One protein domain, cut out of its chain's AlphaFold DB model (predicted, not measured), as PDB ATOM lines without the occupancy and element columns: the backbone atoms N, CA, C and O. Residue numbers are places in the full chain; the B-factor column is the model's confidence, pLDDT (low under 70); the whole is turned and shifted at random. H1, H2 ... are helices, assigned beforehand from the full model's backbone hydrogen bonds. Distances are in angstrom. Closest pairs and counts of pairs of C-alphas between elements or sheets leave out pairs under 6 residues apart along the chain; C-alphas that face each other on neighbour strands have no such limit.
ATOM      1  N   ARG A  84      99.500-140.205 274.942       89.31
ATOM      2  CA  ARG A  84      98.601-140.840 275.908       89.31
ATOM      3  C   ARG A  84      98.890-142.333 276.026       89.31
ATOM      4  O   ARG A  84      98.846-142.894 277.118       89.31
ATOM      5  N   GLU A  85      99.119-143.005 274.909       85.69
ATOM      6  CA  GLU A  85      99.494-144.414 274.905       85.69
ATOM      7  C   GLU A  85     100.855-144.645 275.562       85.69
ATOM      8  O   GLU A  85     101.025-145.644 276.262       85.69
ATOM      9  N   LEU A  86     101.802-143.723 275.375       87.44
ATOM     10  CA  LEU A  86     103.099-143.751 276.036       87.44
ATOM     11  C   LEU A  86     102.937-143.619 277.554       87.44
ATOM     12  O   LEU A  86     103.468-144.442 278.296       87.44
ATOM     13  N   GLU A  87     102.120-142.670 278.020       88.62
ATOM     14  CA  GLU A  87     101.810-142.505 279.443       88.62
ATOM     15  C   GLU A  87     101.199-143.785 280.046       88.62
ATOM     16  O   GLU A  87     101.609-144.252 281.116       88.62
ATOM     17  N   LEU A  88     100.239-144.396 279.342       86.94
ATOM     18  CA  LEU A  88      99.623-145.658 279.758       86.94
ATOM     19  C   LEU A  88     100.640-146.803 279.799       86.94
ATOM     20  O   LEU A  88     100.628-147.609 280.736       86.94
ATOM     21  N   PHE A  89     101.530-146.870 278.809       84.31
ATOM     22  CA  PHE A  89     102.604-147.850 278.772       84.31
ATOM     23  C   PHE A  89     103.528-147.683 279.985       84.31
ATOM     24  O   PHE A  89     103.732-148.637 280.736       84.31
ATOM     25  N   GLU A  90     104.001-146.473 280.269       87.62
ATOM     26  CA  GLU A  90     104.851-146.190 281.429       87.62
ATOM     27  C   GLU A  90     104.165-146.489 282.766       87.62
ATOM     28  O   GLU A  90     104.795-146.998 283.699       87.62
ATOM     29  N   ALA A  91     102.873-146.180 282.891       86.38
ATOM     30  CA  ALA A  91     102.095-146.517 284.078       86.38
ATOM     31  C   ALA A  91     102.016-148.039 284.280       86.38
ATOM     32  O   ALA A  91     102.190-148.526 285.400       86.38
ATOM     33  N   SER A  92     101.820-148.793 283.195       82.25
ATOM     34  CA  SER A  92     101.775-150.257 283.229       82.25
ATOM     35  C   SER A  92     103.122-150.870 283.622       82.25
ATOM     36  O   SER A  92     103.169-151.757 284.474       82.25
ATOM     37  N   VAL A  93     104.228-150.336 283.091       82.94
ATOM     38  CA  VAL A  93     105.587-150.773 283.432       82.94
ATOM     39  C   VAL A  93     105.882-150.504 284.905       82.94
ATOM     40  O   VAL A  93     106.350-151.398 285.609       82.94
ATOM     41  N   ARG A  94     105.548-149.311 285.413       87.31
ATOM     42  CA  ARG A  94     105.720-148.977 286.837       87.31
ATOM     43  C   ARG A  94     104.894-149.889 287.744       87.31
ATOM     44  O   ARG A  94     105.394-150.346 288.772       87.31
ATOM     45  N   ALA A  95     103.649-150.180 287.367       83.62
ATOM     46  CA  ALA A  95     102.799-151.104 288.113       83.62
ATOM     47  C   ALA A  95     103.400-152.518 288.146       83.62
ATOM     48  O   ALA A  95     103.469-153.134 289.210       83.62
ATOM     49  N   GLN A  96     103.902-153.000 287.007       78.19
ATOM     50  CA  GLN A  96     104.541-154.308 286.904       78.19
ATOM     51  C   GLN A  96     105.825-154.388 287.740       78.19
ATOM     52  O   GLN A  96     106.003-155.340 288.494       78.19
ATOM     53  N   GLN A  97     106.683-153.368 287.684       82.38
ATOM     54  CA  GLN A  97     107.896-153.289 288.506       82.38
ATOM     55  C   GLN A  97     107.570-153.307 289.999       82.38
ATOM     56  O   GLN A  97     108.227-154.003 290.772       82.38
ATOM     57  N   LYS A  98     106.529-152.579 290.417       85.81
ATOM     58  CA  LYS A  98     106.079-152.579 291.810       85.81
ATOM     59  C   LYS A  98     105.639-153.976 292.252       85.81
ATOM     60  O   LYS A  98     106.090-154.446 293.294       85.81
ATOM     61  N   LEU A  99     104.830-154.660 291.441       81.38
ATOM     62  CA  LEU A  99     104.413-156.040 291.706       81.38
ATOM     63  C   LEU A  99     105.606-156.998 291.759       81.38
ATOM     64  O   LEU A  99     105.651-157.888 292.607       81.38
ATOM     65  N   GLU A 100     106.589-156.823 290.877       79.00
ATOM     66  CA  GLU A 100     107.813-157.619 290.890       79.00
ATOM     67  C   GLU A 100     108.600-157.416 292.182       79.00
ATOM     68  O   GLU A 100     108.958-158.404 292.823       79.00
ATOM     69  N   ILE A 101     108.795-156.171 292.620       79.69
ATOM     70  CA  ILE A 101     109.463-155.855 293.888       79.69
ATOM     71  C   ILE A 101     108.700-156.483 295.059       79.69
ATOM     72  O   ILE A 101     109.290-157.254 295.810       79.69
ATOM     73  N   GLU A 102     107.393-156.246 295.174       79.25
ATOM     74  CA  GLU A 102     106.552-156.803 296.246       79.25
ATOM     75  C   GLU A 102     106.553-158.337 296.263       79.25
ATOM     76  O   GLU A 102     106.442-158.965 297.313       79.25
ATOM     77  N   SER A 103     106.681-158.961 295.095       75.44
ATOM     78  CA  SER A 103     106.690-160.418 294.974       75.44
ATOM     79  C   SER A 103     108.056-161.066 295.174       75.44
ATOM     80  O   SER A 103     108.102-162.263 295.440       75.44
ATOM     81  N   THR A 104     109.145-160.309 295.025       78.94
ATOM     82  CA  THR A 104     110.530-160.789 295.172       78.94
ATOM     83  C   THR A 104     111.164-160.354 296.490       78.94
ATOM     84  O   THR A 104     112.333-160.638 296.739       78.94
ATOM     85  N   HIS A 105     110.396-159.693 297.356       78.62
ATOM     86  CA  HIS A 105     110.828-159.299 298.689       78.62
ATOM     87  C   HIS A 105     109.844-159.836 299.727       78.62
ATOM     88  O   HIS A 105     108.637-159.617 299.647       78.62
ATOM     89  N   PHE A 106     110.371-160.540 300.725       76.00
ATOM     90  CA  PHE A 106     109.623-160.990 301.890       76.00
ATOM     91  C   PHE A 106     110.233-160.343 303.137       76.00
ATOM     92  O   PHE A 106     111.259-160.787 303.655       76.00
ATOM     93  N   GLY A 107     109.640-159.233 303.584       79.25
ATOM     94  CA  GLY A 107     110.249-158.382 304.609       79.25
ATOM     95  C   GLY A 107     111.571-157.787 304.113       79.25
ATOM     96  O   GLY A 107     111.586-157.067 303.119       79.25
ATOM     97  N   SER A 108     112.678-158.099 304.792       79.00
ATOM     98  CA  SER A 108     114.038-157.685 304.409       79.00
ATOM     99  C   SER A 108     114.776-158.697 303.520       79.00
ATOM    100  O   SER A 108     115.900-158.427 303.099       79.00
ATOM    101  N   ILE A 109     114.178-159.858 303.234       84.00
ATOM    102  CA  ILE A 109     114.822-160.927 302.466       84.00
ATOM    103  C   ILE A 109     114.413-160.799 301.001       84.00
ATOM    104  O   ILE A 109     113.228-160.868 300.666       84.00
ATOM    105  N   LYS A 110     115.404-160.635 300.123       83.06
ATOM    106  CA  LYS A 110     115.210-160.745 298.678       83.06
ATOM    107  C   LYS A 110     115.199-162.224 298.303       83.06
ATOM    108  O   LYS A 110     116.153-162.934 298.606       83.06
ATOM    109  N   ILE A 111     114.127-162.660 297.662       84.75
ATOM    110  CA  ILE A 111     113.940-164.031 297.188       84.75
ATOM    111  C   ILE A 111     114.143-164.094 295.679       84.75
ATOM    112  O   ILE A 111     113.936-163.111 294.958       84.75
ATOM    113  N   ASP A 112     114.571-165.254 295.201       85.88
ATOM    114  CA  ASP A 112     114.812-165.457 293.781       85.88
ATOM    115  C   ASP A 112     113.496-165.519 292.976       85.88
ATOM    116  O   ASP A 112     112.410-165.775 293.507       85.88
ATOM    117  N   LYS A 113     113.568-165.279 291.660       80.44
ATOM    118  CA  LYS A 113     112.401-165.291 290.768       80.44
ATOM    119  C   LYS A 113     111.682-166.642 290.776       80.44
ATOM    120  O   LYS A 113     110.448-166.661 290.729       80.44
ATOM    121  N   TYR A 114     112.418-167.753 290.851       83.81
ATOM    122  CA  TYR A 114     111.820-169.089 290.904       83.81
ATOM    123  C   TYR A 114     111.099-169.334 292.232       83.81
ATOM    124  O   TYR A 114     109.979-169.848 292.245       83.81
ATOM    125  N   GLU A 115     111.687-168.893 293.343       82.62
ATOM    126  CA  GLU A 115     111.080-168.981 294.674       82.62
ATOM    127  C   GLU A 115     109.807-168.131 294.762       82.62
ATOM    128  O   GLU A 115     108.763-168.608 295.210       82.62
ATOM    129  N   ALA A 116     109.851-166.899 294.246       83.44
ATOM    130  CA  ALA A 116     108.687-166.025 294.146       83.44
ATOM    131  C   ALA A 116     107.565-166.663 293.308       83.44
ATOM    132  O   ALA A 116     106.392-166.609 293.684       83.44
ATOM    133  N   ALA A 117     107.904-167.304 292.183       82.62
ATOM    134  CA  ALA A 117     106.938-168.023 291.355       82.62
ATOM    135  C   ALA A 117     106.308-169.212 292.099       82.62
ATOM    136  O   ALA A 117     105.085-169.370 292.071       82.62
ATOM    137  N   MET A 118     107.116-169.994 292.820       85.19
ATOM    138  CA  MET A 118     106.639-171.110 293.637       85.19
ATOM    139  C   MET A 118     105.694-170.633 294.747       85.19
ATOM    140  O   MET A 118     104.613-171.189 294.932       85.19
ATOM    141  N   LEU A 119     106.042-169.550 295.447       82.38
ATOM    142  CA  LEU A 119     105.189-168.953 296.477       82.38
ATOM    143  C   LEU A 119     103.853-168.458 295.910       82.38
ATOM    144  O   LEU A 119     102.811-168.667 296.532       82.38
ATOM    145  N   ARG A 120     103.849-167.835 294.722       79.69
ATOM    146  CA  ARG A 120     102.603-167.440 294.040       79.69
ATOM    147  C   ARG A 120     101.728-168.653 293.724       79.69
ATOM    148  O   ARG A 120     100.519-168.593 293.953       79.69
ATOM    149  N   LEU A 121     102.326-169.742 293.237       86.94
ATOM    150  CA  LEU A 121     101.611-170.989 292.963       86.94
ATOM    151  C   LEU A 121     100.978-171.547 294.244       86.94
ATOM    152  O   LEU A 121      99.774-171.796 294.262       86.94
ATOM    153  N   MET A 122     101.761-171.654 295.322       87.00
ATOM    154  CA  MET A 122     101.291-172.167 296.612       87.00
ATOM    155  C   MET A 122     100.162-171.315 297.213       87.00
ATOM    156  O   MET A 122      99.172-171.857 297.702       87.00
ATOM    157  N   ARG A 123     100.251-169.978 297.131       82.62
ATOM    158  CA  ARG A 123      99.181-169.068 297.591       82.62
ATOM    159  C   ARG A 123      97.882-169.272 296.816       82.62
ATOM    160  O   ARG A 123      96.814-169.296 297.423       82.62
ATOM    161  N   LYS A 124      97.973-169.441 295.492       85.31
ATOM    162  CA  LYS A 124      96.811-169.669 294.622       85.31
ATOM    163  C   LYS A 124      96.143-171.018 294.897       85.31
ATOM    164  O   LYS A 124      94.926-171.115 294.800       85.31
ATOM    165  N   SER A 125      96.915-172.049 295.241       86.31
ATOM    166  CA  SER A 125      96.353-173.348 295.630       86.31
ATOM    167  C   SER A 125      95.762-173.355 297.040       86.31
ATOM    168  O   SER A 125      94.823-174.101 297.273       86.31
ATOM    169  N   ALA A 126      96.279-172.535 297.961       80.50
ATOM    170  CA  ALA A 126      95.816-172.475 299.352       80.50
ATOM    171  C   ALA A 126      94.528-171.652 299.558       80.50
ATOM    172  O   ALA A 126      93.914-171.731 300.615       80.50
ATOM    173  N   THR A 127      94.131-170.843 298.572       73.06
ATOM    174  CA  THR A 127      92.891-170.038 298.594       73.06
ATOM    175  C   THR A 127      91.686-170.765 297.983       73.06
ATOM    176  O   THR A 127      90.654-170.142 297.735       73.06
ATOM    177  N   ARG A 128      91.818-172.069 297.731       52.97
ATOM    178  CA  ARG A 128      90.784-172.940 297.171       52.97
ATOM    179  C   ARG A 128      90.323-173.945 298.214       52.97
ATOM    180  O   ARG A 128      89.108-174.225 298.219       52.97
TER     181      ARG A 128
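This is residues 84 to 128 of the 128 residues of an uncharacterized protein of Gammaproteobacteria bacterium 45_16_T64 (UniProt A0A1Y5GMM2). Two helices meet near their ends and make an L: H1 is the long arm, H2 the shorter one, and the loop of residues 105 to 112 joins them at the corner. From this corner residues 84 to 99 of H1 stick out one way and residues 121 to 128, of which 121 to 126 belong to H2, another. The printed part has 45 residues with two named helices, H1 then H2, and no named strand; its class is all helix. It is only just loose, close to extended, with a radius of gyration of the C-alphas of 13.6 A and spans of 39 by 28 by 16 A.

H1 is residues 84 to 104 and measures 30.2 A from C-alpha 84 at (98.601, -140.840, 275.908) to C-alpha 104 at (110.530, -160.789, 295.172). H2 is residues 113 to 126 and measures 20.0 A, ending with C-alpha 126 at (95.816, -172.475, 299.352).

H1 and H2 only just touch, with 3 pairs of C-alphas within 8 A. H1 touches H2 with residues 103 to 104 alone, and H2 touches H1 with residues 113 to 116 alone. Their closest C-alphas, those of Thr 104 and Ala 116, are 5.6 A apart. Their lines are about perpendicular, at 83 degrees, and their centres are 20.6 A apart. Between the helices, residues 105 to 106 form a short antiparallel pairing with residues 109 to 110. In H1 and H2 every O i to N i+4 pair is within hydrogen-bond range.

The two C-alphas farthest apart, those of Arg 84 and Ala 126, are 39.5 A apart. The printed part has no cut and ends at residue 128, the chain's last residue. The link from H1 to H2, 8 residues, is short. The mean pLDDT of the printed part is 82.2, and one printed residue, Arg 128, is under 70.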